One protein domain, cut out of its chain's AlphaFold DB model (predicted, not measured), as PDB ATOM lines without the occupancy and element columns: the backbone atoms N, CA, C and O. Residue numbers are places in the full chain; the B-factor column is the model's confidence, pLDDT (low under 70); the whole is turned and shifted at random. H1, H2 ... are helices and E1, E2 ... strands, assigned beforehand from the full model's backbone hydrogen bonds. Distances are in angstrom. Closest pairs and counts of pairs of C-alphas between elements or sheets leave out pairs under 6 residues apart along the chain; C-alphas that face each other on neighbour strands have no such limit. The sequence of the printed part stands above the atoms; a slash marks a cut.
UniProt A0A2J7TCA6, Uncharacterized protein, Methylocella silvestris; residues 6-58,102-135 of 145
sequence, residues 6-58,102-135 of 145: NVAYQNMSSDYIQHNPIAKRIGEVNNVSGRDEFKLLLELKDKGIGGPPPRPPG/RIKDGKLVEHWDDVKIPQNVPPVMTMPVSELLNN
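This is residues 6 to 58 and 102 to 135 of the 145 residues of an uncharacterized protein of Methylocella silvestris (UniProt A0A2J7TCA6). A small twisted sheet of three strands, E1, E3 and E2, makes one end; the longest helix, H3, stands up from it through the middle, and H2 crosses H3 nearly at right angles. Short H4 lies away from the sheet, and residues 52 to 58 stick out. The printed part has 87 residues with four named helices and three named strands, in the order H1, E1, H2, H3, E2, E3, H4; the sheet, E1, E3, E2, is mixed, and so is the class, helices and strands. The whole is compact, with a radius of gyration of the C-alphas of 13.6 A and spans of 39 by 36 by 24 A.

H1, residues 6 to 10, only grazes the sheet. E1, residues 12 to 18, is parallel to E3, residues 107 to 113, at 12 degrees; N 13 and O 108 are 2.8 A apart, within hydrogen-bond range. H2, residues 21 to 30, touches residues 36 to 41 of H3, residues 35 to 46, about perpendicular at 80 degrees; the closest C-alphas, Gly 27 and Glu 37, are 4.7 A apart. H3 is on the sheet, over E1 and E3, at a height of 13.2 A. E2, residues 102 to 104, and E3 form an antiparallel hairpin, with N 104 and O 107 2.9 A apart. H4, residues 129 to 134, only just touches H3, with 3 pairs of C-alphas within 8 A, the closest being Leu 40 and Val 129 at 7.4 A. In H1, H2, H3 and H4 every O i to N i+4 pair is within hydrogen-bond range.

H1 begins at C-alpha 6 (99.758, 80.381, 131.552). H2 measures 14.2 A, H3 16.4 A and E3 17.8 A. H4 ends at C-alpha 134 (117.338, 81.722, 119.847).

The C-alphas farthest apart, Pro 57 and Asp 105, are 42.1 A apart. Residues 59 to 101 are not printed; C-alphas 58 and 102 are 34.9 A apart. The link from E3 to H4 is long, 15 residues. No printed residue is under 70 in pLDDT.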
ATOM      1  N   ASN A   6     101.084  80.349 132.164       76.56
ATOM      2  CA  ASN A   6      99.758  80.381 131.552       76.56
ATOM      3  C   ASN A   6      98.648  80.631 132.574       76.56
ATOM      4  O   ASN A   6      97.662  81.279 132.234       76.56
ATOM      5  N   VAL A   7      98.799  80.177 133.823       84.00
ATOM      6  CA  VAL A   7      97.792  80.411 134.869       84.00
ATOM      7  C   VAL A   7      97.705  81.899 135.193       84.00
ATOM      8  O   VAL A   7      96.603  82.434 135.298       84.00
ATOM      9  N   ALA A   8      98.840  82.593 135.299       82.94
ATOM     10  CA  ALA A   8      98.841  84.037 135.520       82.94
ATOM     11  C   ALA A   8      98.168  84.769 134.348       82.94
ATOM     12  O   ALA A   8      97.239  85.547 134.560       82.94
ATOM     13  N   TYR A   9      98.558  84.441 133.111       90.44
ATOM     14  CA  TYR A   9      97.996  85.061 131.909       90.44
ATOM     15  C   TYR A   9      96.484  84.831 131.761       90.44
ATOM     16  O   TYR A   9      95.738  85.758 131.455       90.44
ATOM     17  N   GLN A  10      96.001  83.613 132.026       91.69
ATOM     18  CA  GLN A  10      94.574  83.270 131.960       91.69
ATOM     19  C   GLN A  10      93.728  84.022 132.995       91.69
ATOM     20  O   GLN A  10      92.521  84.199 132.800       91.69
ATOM     21  N   ASN A  11      94.340  84.468 134.092       93.56
ATOM     22  CA  ASN A  11      93.678  85.235 135.141       93.56
ATOM     23  C   ASN A  11      93.822  86.753 134.969       93.56
ATOM     24  O   ASN A  11      93.237  87.488 135.755       93.56
ATOM     25  N   MET A  12      94.510  87.232 133.930       95.88
ATOM     26  CA  MET A  12      94.576  88.656 133.589       95.88
ATOM     27  C   MET A  12      93.454  89.056 132.636       95.88
ATOM     28  O   MET A  12      93.174  88.374 131.641       95.88
ATOM     29  N   SER A  13      92.827  90.192 132.919       97.56
ATOM     30  CA  SER A  13      91.841  90.794 132.031       97.56
ATOM     31  C   SER A  13      92.471  91.214 130.699       97.56
ATOM     32  O   SER A  13      93.680  91.430 130.596       97.56
ATOM     33  N   SER A  14      91.660  91.311 129.645       96.31
ATOM     34  CA  SER A  14      92.126  91.775 128.332       96.31
ATOM     35  C   SER A  14      92.560  93.242 128.328       96.31
ATOM     36  O   SER A  14      93.354  93.622 127.476       96.31
ATOM     37  N   ASP A  15      92.058  94.045 129.265       96.62
ATOM     38  CA  ASP A  15      92.409  95.456 129.477       96.62
ATOM     39  C   ASP A  15      93.461  95.657 130.584       96.62
ATOM     40  O   ASP A  15      93.618  96.762 131.092       96.62
ATOM     41  N   TYR A  16      94.187  94.595 130.957       98.19
ATOM     42  CA  TYR A  16      95.190  94.629 132.019       98.19
ATOM     43  C   TYR A  16      96.261  95.705 131.804       98.19
ATOM     44  O   TYR A  16      96.890  95.773 130.743       98.19
ATOM     45  N   ILE A  17      96.528  96.477 132.857       98.19
ATOM     46  CA  ILE A  17      97.546  97.528 132.883       98.19
ATOM     47  C   ILE A  17      98.775  97.041 133.661       98.19
ATOM     48  O   ILE A  17      98.690  96.595 134.804       98.19
ATOM     49  N   GLN A  18      99.945  97.152 133.038       97.19
ATOM     50  CA  GLN A  18     101.231  96.825 133.644       97.19
ATOM     51  C   GLN A  18     102.015  98.100 133.950       97.19
ATOM     52  O   GLN A  18     102.114  98.966 133.080       97.19
ATOM     53  N   HIS A  19     102.639  98.167 135.128       97.81
ATOM     54  CA  HIS A  19     103.543  99.261 135.506       97.81
ATOM     55  C   HIS A  19     105.001  98.825 135.707       97.81
ATOM     56  O   HIS A  19     105.881  99.685 135.717       97.81
ATOM     57  N   ASN A  20     105.290  97.519 135.793       96.69
ATOM     58  CA  ASN A  20     106.658  97.005 135.889       96.69
ATOM     59  C   ASN A  20     107.489  97.485 134.680       96.69
ATOM     60  O   ASN A  20     107.198  97.095 133.540       96.69
ATOM     61  N   PRO A  21     108.559  98.275 134.888       96.50
ATOM     62  CA  PRO A  21     109.285  98.894 133.788       96.50
ATOM     63  C   PRO A  21     110.024  97.879 132.911       96.50
ATOM     64  O   PRO A  21     110.244  98.148 131.734       96.50
ATOM     65  N   ILE A  22     110.389  96.704 133.432       95.19
ATOM     66  CA  ILE A  22     110.988  95.630 132.628       95.19
ATOM     67  C   ILE A  22     109.970  95.074 131.639       95.19
ATOM     68  O   ILE A  22     110.265  95.000 130.448       95.19
ATOM     69  N   ALA A  23     108.762  94.753 132.107       95.88
ATOM     70  CA  ALA A  23     107.681  94.307 131.233       95.88
ATOM     71  C   ALA A  23     107.340  95.379 130.183       95.88
ATOM     72  O   ALA A  23     107.236  95.049 129.004       95.88
ATOM     73  N   LYS A  24     107.273  96.663 130.573       97.69
ATOM     74  CA  LYS A  24     107.060  97.777 129.630       97.69
ATOM     75  C   LYS A  24     108.106  97.804 128.514       97.69
ATOM     76  O   LYS A  24     107.735  97.868 127.346       97.69
ATOM     77  N   ARG A  25     109.400  97.709 128.848       96.94
ATOM     78  CA  ARG A  25     110.487  97.709 127.850       96.94
ATOM     79  C   ARG A  25     110.450  96.483 126.942       96.94
ATOM     80  O   ARG A  25     110.636  96.618 125.737       96.94
ATOM     81  N   ILE A  26     110.148  95.304 127.492       96.50
ATOM     82  CA  ILE A  26     109.914  94.097 126.685       96.50
ATOM     83  C   ILE A  26     108.762  94.348 125.698       96.50
ATOM     84  O   ILE A  26     108.897  94.041 124.514       96.50
ATOM     85  N   GLY A  27     107.666  94.950 126.163       97.38
ATOM     86  CA  GLY A  27     106.531  95.355 125.335       97.38
ATOM     87  C   GLY A  27     106.920  96.257 124.170       97.38
ATOM     88  O   GLY A  27     106.608  95.942 123.023       97.38
ATOM     89  N   GLU A  28     107.662  97.329 124.457       97.88
ATOM     90  CA  GLU A  28     108.151  98.294 123.461       97.88
ATOM     91  C   GLU A  28     108.971  97.617 122.355       97.88
ATOM     92  O   GLU A  28     108.708  97.829 121.172       97.88
ATOM     93  N   VAL A  29     109.932  96.764 122.724       97.69
ATOM     94  CA  VAL A  29     110.814  96.086 121.757       97.69
ATOM     95  C   VAL A  29     110.061  95.058 120.904       97.69
ATOM     96  O   VAL A  29     110.438  94.806 119.762       97.69
ATOM     97  N   ASN A  30     108.990  94.465 121.439       97.69
ATOM     98  CA  ASN A  30     108.231  93.400 120.778       97.69
ATOM     99  C   ASN A  30     106.892  93.873 120.194       97.69
ATOM    100  O   ASN A  30     106.142  93.057 119.663       97.69
ATOM    101  N   ASN A  31     106.600  95.174 120.268       97.75
ATOM    102  CA  ASN A  31     105.354  95.783 119.805       97.75
ATOM    103  C   ASN A  31     104.092  95.100 120.380       97.75
ATOM    104  O   ASN A  31     103.127  94.834 119.660       97.75
ATOM    105  N   VAL A  32     104.108  94.802 121.684       97.44
ATOM    106  CA  VAL A  32     102.957  94.268 122.438       97.44
ATOM    107  C   VAL A  32     102.604  95.185 123.608       97.44
ATOM    108  O   VAL A  32     103.413  96.017 124.011       97.44
ATOM    109  N   SER A  33     101.393  95.045 124.156       96.75
ATOM    110  CA  SER A  33     100.917  95.890 125.257       96.75
ATOM    111  C   SER A  33     100.073  95.134 126.291       96.75
ATOM    112  O   SER A  33      99.595  94.025 126.039       96.75
ATOM    113  N   GLY A  34      99.915  95.723 127.480       96.12
ATOM    114  CA  GLY A  34      99.076  95.187 128.554       96.12
ATOM    115  C   GLY A  34      99.548  93.819 129.052       96.12
ATOM    116  O   GLY A  34     100.721  93.628 129.371       96.12
ATOM    117  N   ARG A  35      98.643  92.833 129.126       95.69
ATOM    118  CA  ARG A  35      98.984  91.494 129.652       95.69
ATOM    119  C   ARG A  35     100.037  90.750 128.830       95.69
ATOM    120  O   ARG A  35     100.721  89.886 129.375       95.69
ATOM    121  N   ASP A  36     100.188  91.079 127.547       96.31
ATOM    122  CA  ASP A  36     101.183  90.433 126.690       96.31
ATOM    123  C   ASP A  36     102.609  90.874 127.055       96.31
ATOM    124  O   ASP A  36     103.537  90.073 126.968       96.31
ATOM    125  N   GLU A  37     102.785  92.091 127.583       96.38
ATOM    126  CA  GLU A  37     104.065  92.568 128.134       96.38
ATOM    127  C   GLU A  37     104.527  91.668 129.287       96.38
ATOM    128  O   GLU A  37     105.672  91.215 129.343       96.38
ATOM    129  N   PHE A  38     103.605  91.367 130.206       93.62
ATOM    130  CA  PHE A  38     103.898  90.528 131.362       93.62
ATOM    131  C   PHE A  38     104.022  89.050 130.996       93.62
ATOM    132  O   PHE A  38     104.858  88.349 131.562       93.62
ATOM    133  N   LYS A  39     103.243  88.575 130.016       93.69
ATOM    134  CA  LYS A  39     103.367  87.218 129.478       93.69
ATOM    135  C   LYS A  39     104.781  86.950 128.976       93.69
ATOM    136  O   LYS A  39     105.382  85.964 129.388       93.69
ATOM    137  N   LEU A  40     105.321  87.844 128.147       94.44
ATOM    138  CA  LEU A  40     106.677  87.703 127.620       94.44
ATOM    139  C   LEU A  40     107.722  87.689 128.746       94.44
ATOM    140  O   LEU A  40     108.632  86.862 128.728       94.44
ATOM    141  N   LEU A  41     107.567  88.543 129.765       92.75
ATOM    142  CA  LEU A  41     108.438  88.521 130.945       92.75
ATOM    143  C   LEU A  41     108.388  87.167 131.680       92.75
ATOM    144  O   LEU A  41     109.431  86.629 132.058       92.75
ATOM    145  N   LEU A  42     107.194  86.603 131.879       90.19
ATOM    146  CA  LEU A  42     107.021  85.305 132.534       90.19
ATOM    147  C   LEU A  42     107.594  84.147 131.702       90.19
ATOM    148  O   LEU A  42     108.224  83.255 132.268       90.19
ATOM    149  N   GLU A  43     107.421  84.173 130.381       90.62
ATOM    150  CA  GLU A  43     107.987  83.178 129.461       90.62
ATOM    151  C   GLU A  43     109.520  83.198 129.483       90.62
ATOM    152  O   GLU A  43     110.148  82.147 129.621       90.62
ATOM    153  N   LEU A  44     110.136  84.384 129.424       91.69
ATOM    154  CA  LEU A  44     111.589  84.527 129.559       91.69
ATOM    155  C   LEU A  44     112.078  83.980 130.907       91.69
ATOM    156  O   LEU A  44     113.041  83.212 130.947       91.69
ATOM    157  N   LYS A  45     111.383  84.304 132.006       88.38
ATOM    158  CA  LYS A  45     111.724  83.818 133.351       88.38
ATOM    159  C   LYS A  45     111.632  82.294 133.463       88.38
ATOM    160  O   LYS A  45     112.531  81.691 134.047       88.38
ATOM    161  N   ASP A  46     110.598  81.669 132.897       86.62
ATOM    162  CA  ASP A  46     110.445  80.203 132.864       86.62
ATOM    163  C   ASP A  46     111.576  79.523 132.071       86.62
ATOM    164  O   ASP A  46     112.043  78.441 132.429       86.62
ATOM    165  N   LYS A  47     112.100  80.202 131.044       88.06
ATOM    166  CA  LYS A  47     113.281  79.775 130.275       88.06
ATOM    167  C   LYS A  47     114.621  80.130 130.927       88.06
ATOM    168  O   LYS A  47     115.663  79.815 130.358       88.06
ATOM    169  N   GLY A  48     114.620  80.762 132.101       87.81
ATOM    170  CA  GLY A  48     115.840  81.184 132.795       87.81
ATOM    171  C   GLY A  48     116.546  82.389 132.161       87.81
ATOM    172  O   GLY A  48     117.724  82.614 132.429       87.81
ATOM    173  N   ILE A  49     115.850  83.172 131.333       90.19
ATOM    174  CA  ILE A  49     116.395  84.335 130.626       90.19
ATOM    175  C   ILE A  49     116.006  85.617 131.369       90.19
ATOM    176  O   ILE A  49     114.829  85.882 131.600       90.19
ATOM    177  N   GLY A  50     117.001  86.424 131.751       83.38
ATOM    178  CA  GLY A  50     116.790  87.719 132.419       83.38
ATOM    179  C   GLY A  50     116.123  87.652 133.796       83.38
ATOM    180  O   GLY A  50     115.733  88.686 134.332       83.38
ATOM    181  N   GLY A  51     115.989  86.451 134.367       80.38
ATOM    182  CA  GLY A  51     115.561  86.266 135.747       80.38
ATOM    183  C   GLY A  51     116.585  86.816 136.749       80.38
ATOM    184  O   GLY A  51     117.712  87.156 136.370       80.38
ATOM    185  N   PRO A  52     116.215  86.899 138.039       77.19
ATOM    186  CA  PRO A  52     117.158  87.289 139.077       77.19
ATOM    187  C   PRO A  52     118.367  86.338 139.091       77.19
ATOM    188  O   PRO A  52     118.231  85.167 138.717       77.19
ATOM    189  N   PRO A  53     119.547  86.814 139.528       76.38
ATOM    190  CA  PRO A  53     120.702  85.946 139.700       76.38
ATOM    191  C   PRO A  53     120.370  84.788 140.658       76.38
ATOM    192  O   PRO A  53     119.482  84.922 141.510       76.38
ATOM    193  N   PRO A  54     121.078  83.649 140.554       80.56
ATOM    194  CA  PRO A  54     120.894  82.535 141.474       80.56
ATOM    195  C   PRO A  54     121.032  82.977 142.933       80.56
ATOM    196  O   PRO A  54     121.888  83.801 143.264       80.56
ATOM    197  N   ARG A  55     120.213  82.385 143.808       84.44
ATOM    198  CA  ARG A  55     120.286  82.634 145.250       84.44
ATOM    199  C   ARG A  55     121.681  82.287 145.783       84.44
ATOM    200  O   ARG A  55     122.141  81.166 145.535       84.44
ATOM    201  N   PRO A  56     122.354  83.199 146.508       87.06
ATOM    202  CA  PRO A  56     123.623  82.892 147.146       87.06
ATOM    203  C   PRO A  56     123.495  81.714 148.128       87.06
ATOM    204  O   PRO A  56     122.449  81.555 148.766       87.06
ATOM    205  N   PRO A  57     124.547  80.892 148.290       89.31
ATOM    206  CA  PRO A  57     124.563  79.848 149.308       89.31
ATOM    207  C   PRO A  57     124.265  80.423 150.697       89.31
ATOM    208  O   PRO A  57     124.829  81.443 151.081       89.31
ATOM    209  N   GLY A  58     123.382  79.763 151.445       91.00
ATOM    210  CA  GLY A  58     123.009  80.187 152.796       91.00
ATOM    211  C   GLY A  58     121.975  81.315 152.870       91.00
ATOM    212  O   GLY A  58     121.552  81.636 153.976       91.00
ATOM    213  N   ARG A 102      95.273  95.291 141.260       98.31
ATOM    214  CA  ARG A 102      93.816  95.412 141.222       98.31
ATOM    215  C   ARG A 102      93.174  94.158 140.658       98.31
ATOM    216  O   ARG A 102      93.674  93.573 139.694       98.31
ATOM    217  N   ILE A 103      92.048  93.772 141.246       97.94
ATOM    218  CA  ILE A 103      91.262  92.589 140.905       97.94
ATOM    219  C   ILE A 103      89.812  92.999 140.670       97.94
ATOM    220  O   ILE A 103      89.143  93.480 141.577       97.94
ATOM    221  N   LYS A 104      89.289  92.726 139.478       97.38
ATOM    222  CA  LYS A 104      87.894  92.991 139.122       97.38
ATOM    223  C   LYS A 104      87.299  91.778 138.424       97.38
ATOM    224  O   LYS A 104      87.964  91.156 137.602       97.38
ATOM    225  N   ASP A 105      86.066  91.418 138.778       96.25
ATOM    226  CA  ASP A 105      85.331  90.297 138.168       96.25
ATOM    227  C   ASP A 105      86.125  88.970 138.175       96.25
ATOM    228  O   ASP A 105      86.091  88.178 137.234       96.25
ATOM    229  N   GLY A 106      86.892  88.737 139.250       94.50
ATOM    230  CA  GLY A 106      87.748  87.556 139.406       94.50
ATOM    231  C   GLY A 106      89.006  87.548 138.525       94.50
ATOM    232  O   GLY A 106      89.638  86.500 138.390       94.50
ATOM    233  N   LYS A 107      89.376  88.682 137.918       96.88
ATOM    234  CA  LYS A 107      90.560  88.849 137.062       96.88
ATOM    235  C   LYS A 107      91.508  89.915 137.600       96.88
ATOM    236  O   LYS A 107      91.068  90.922 138.142       96.88
ATOM    237  N   LEU A 108      92.807  89.720 137.393       96.81
ATOM    238  CA  LEU A 108      93.836  90.742 137.583       96.81
ATOM    239  C   LEU A 108      93.664  91.807 136.493       96.81
ATOM    240  O   LEU A 108      93.667  91.469 135.307       96.81
ATOM    241  N   VAL A 109      93.516  93.073 136.876       98.25
ATOM    242  CA  VAL A 109      93.310  94.191 135.934       98.25
ATOM    243  C   VAL A 109      94.438  95.215 135.950       98.25
ATOM    244  O   VAL A 109      94.605  95.943 134.979       98.25
ATOM    245  N   GLU A 110      95.248  95.265 137.005       98.44
ATOM    246  CA  GLU A 110      96.362  96.211 137.090       98.44
ATOM    247  C   GLU A 110      97.439  95.706 138.052       98.44
ATOM    248  O   GLU A 110      97.111  94.999 139.009       98.44
ATOM    249  N   HIS A 111      98.701  96.060 137.798       97.94
ATOM    250  CA  HIS A 111      99.843  95.645 138.612       97.94
ATOM    251  C   HIS A 111     100.908  96.726 138.765       97.94
ATOM    252  O   HIS A 111     101.412  97.248 137.767       97.94
ATOM    253  N   TRP A 112     101.330  96.946 140.008       98.44
ATOM    254  CA  TRP A 112     102.499  97.734 140.384       98.44
ATOM    255  C   TRP A 112     103.440  96.905 141.251       98.44
ATOM    256  O   TRP A 112     103.003  96.071 142.041       98.44
ATOM    257  N   ASP A 113     104.726  97.213 141.168       97.38
ATOM    258  CA  ASP A 113     105.764  96.666 142.031       97.38
ATOM    259  C   ASP A 113     106.841  97.728 142.307       97.38
ATOM    260  O   ASP A 113     106.741  98.882 141.872       97.38
ATOM    261  N   ASP A 114     107.870  97.354 143.066       95.19
ATOM    262  CA  ASP A 114     109.002  98.216 143.405       95.19
ATOM    263  C   ASP A 114     110.132  98.200 142.357       95.19
ATOM    264  O   ASP A 114     111.204  98.780 142.583       95.19
ATOM    265  N   VAL A 115     109.923  97.556 141.202       94.19
ATOM    266  CA  VAL A 115     110.983  97.336 140.216       94.19
ATOM    267  C   VAL A 115     111.366  98.642 139.524       94.19
ATOM    268  O   VAL A 115     110.539  99.417 139.049       94.19
ATOM    269  N   LYS A 116     112.676  98.871 139.418       93.50
ATOM    270  CA  LYS A 116     113.279 100.022 138.734       93.50
ATOM    271  C   LYS A 116     114.113  99.547 137.555       93.50
ATOM    272  O   LYS A 116     114.626  98.429 137.559       93.50
ATOM    273  N   ILE A 117     114.299 100.420 136.567       91.69
ATOM    274  CA  ILE A 117     115.260 100.162 135.490       91.69
ATOM    275  C   ILE A 117     116.667 100.124 136.114       91.69
ATOM    276  O   ILE A 117     117.077 101.113 136.730       91.69
ATOM    277  N   PRO A 118     117.404  99.006 135.999       88.06
ATOM    278  CA  PRO A 118     118.760  98.920 136.523       88.06
ATOM    279  C   PRO A 118     119.706  99.820 135.719       88.06
ATOM    280  O   PRO A 118     119.512 100.030 134.525       88.06
ATOM    281  N   GLN A 119     120.767 100.312 136.366       87.50
ATOM    282  CA  GLN A 119     121.800 101.127 135.704       87.50
ATOM    283  C   GLN A 119     122.464 100.374 134.542       87.50
ATOM    284  O   GLN A 119     122.644 100.920 133.457       87.50
ATOM    285  N   ASN A 120     122.778  99.093 134.758       87.62
ATOM    286  CA  ASN A 120     123.220  98.192 133.701       87.62
ATOM    287  C   ASN A 120     121.986  97.532 133.087       87.62
ATOM    288  O   ASN A 120     121.452  96.574 133.647       87.62
ATOM    289  N   VAL A 121     121.521  98.080 131.965       89.75
ATOM    290  CA  VAL A 121     120.309  97.615 131.282       89.75
ATOM    291  C   VAL A 121     120.529  96.191 130.743       89.75
ATOM    292  O   VAL A 121     121.433  95.988 129.930       89.75
ATOM    293  N   PRO A 122     119.747  95.189 131.186       89.25
ATOM    294  CA  PRO A 122     119.915  93.814 130.739       89.25
ATOM    295  C   PRO A 122     119.396  93.618 129.303       89.25
ATOM    296  O   PRO A 122     118.443  94.292 128.906       89.25
ATOM    297  N   PRO A 123     119.924  92.626 128.555       92.25
ATOM    298  CA  PRO A 123     119.504  92.344 127.178       92.25
ATOM    299  C   PRO A 123     117.996  92.139 126.994       92.25
ATOM    300  O   PRO A 123     117.443  92.502 125.960       92.25
ATOM    301  N   VAL A 124     117.303  91.618 128.015       92.06
ATOM    302  CA  VAL A 124     115.841  91.426 127.982       92.06
ATOM    303  C   VAL A 124     115.046  92.716 127.788       92.06
ATOM    304  O   VAL A 124     113.906  92.658 127.355       92.06
ATOM    305  N   MET A 125     115.634  93.878 128.078       94.12
ATOM    306  CA  MET A 125     114.998  95.181 127.862       94.12
ATOM    307  C   MET A 125     115.302  95.793 126.491       94.12
ATOM    308  O   MET A 125     114.726  96.826 126.162       94.12
ATOM    309  N   THR A 126     116.236  95.227 125.724       94.88
ATOM    310  CA  THR A 126     116.776  95.868 124.511       94.88
ATOM    311  C   THR A 126     116.746  94.979 123.274       94.88
ATOM    312  O   THR A 126     117.024  95.469 122.185       94.88
ATOM    313  N   MET A 127     116.440  93.689 123.420       95.50
ATOM    314  CA  MET A 127     116.430  92.716 122.326       95.50
ATOM    315  C   MET A 127     115.042  92.085 122.158       95.50
ATOM    316  O   MET A 127     114.346  91.866 123.155       95.50
ATOM    317  N   PRO A 128     114.623  91.763 120.920       96.75
ATOM    318  CA  PRO A 128     113.400  91.007 120.684       96.75
ATOM    319  C   PRO A 128     113.409  89.667 121.426       96.75
ATOM    320  O   PRO A 128     114.429  88.980 121.488       96.75
ATOM    321  N   VAL A 129     112.250  89.245 121.936       95.19
ATOM    322  CA  VAL A 129     112.098  87.952 122.625       95.19
ATOM    323  C   VAL A 129     112.464  86.796 121.703       95.19
ATOM    324  O   VAL A 129     113.116  85.853 122.138       95.19
ATOM    325  N   SER A 130     112.121  86.885 120.417       94.75
ATOM    326  CA  SER A 130     112.516  85.888 119.418       94.75
ATOM    327  C   SER A 130     114.033  85.707 119.338       94.75
ATOM    328  O   SER A 130     114.513  84.583 119.216       94.75
ATOM    329  N   GLU A 131     114.800  86.790 119.449       95.69
ATOM    330  CA  GLU A 131     116.258  86.740 119.442       95.69
ATOM    331  C   GLU A 131     116.804  86.145 120.741       95.69
ATOM    332  O   GLU A 131     117.651  85.255 120.691       95.69
ATOM    333  N   LEU A 132     116.266  86.560 121.890       94.69
ATOM    334  CA  LEU A 132     116.646  86.038 123.208       94.69
ATOM    335  C   LEU A 132     116.383  84.534 123.341       94.69
ATOM    336  O   LEU A 132     117.164  83.825 123.967       94.69
ATOM    337  N   LEU A 133     115.298  84.034 122.747       92.19
ATOM    338  CA  LEU A 133     114.978  82.606 122.746       92.19
ATOM    339  C   LEU A 133     115.929  81.795 121.860       92.19
ATOM    340  O   LEU A 133     116.236  80.651 122.187       92.19
ATOM    341  N   ASN A 134     116.401  82.380 120.756       93.56
ATOM    342  CA  ASN A 134     117.338  81.722 119.847       93.56
ATOM    343  C   ASN A 134     118.781  81.770 120.370       93.56
ATOM    344  O   ASN A 134     119.521  80.803 120.213       93.56
ATOM    345  N   ASN A 135     119.167  82.883 120.997       91.12
ATOM    346  CA  ASN A 135     120.512  83.154 121.492       91.12
ATOM    347  C   ASN A 135     120.437  83.705 122.928       91.12
ATOM    348  O   ASN A 135     120.591  84.913 123.136       91.12
TER     349      ASN A 135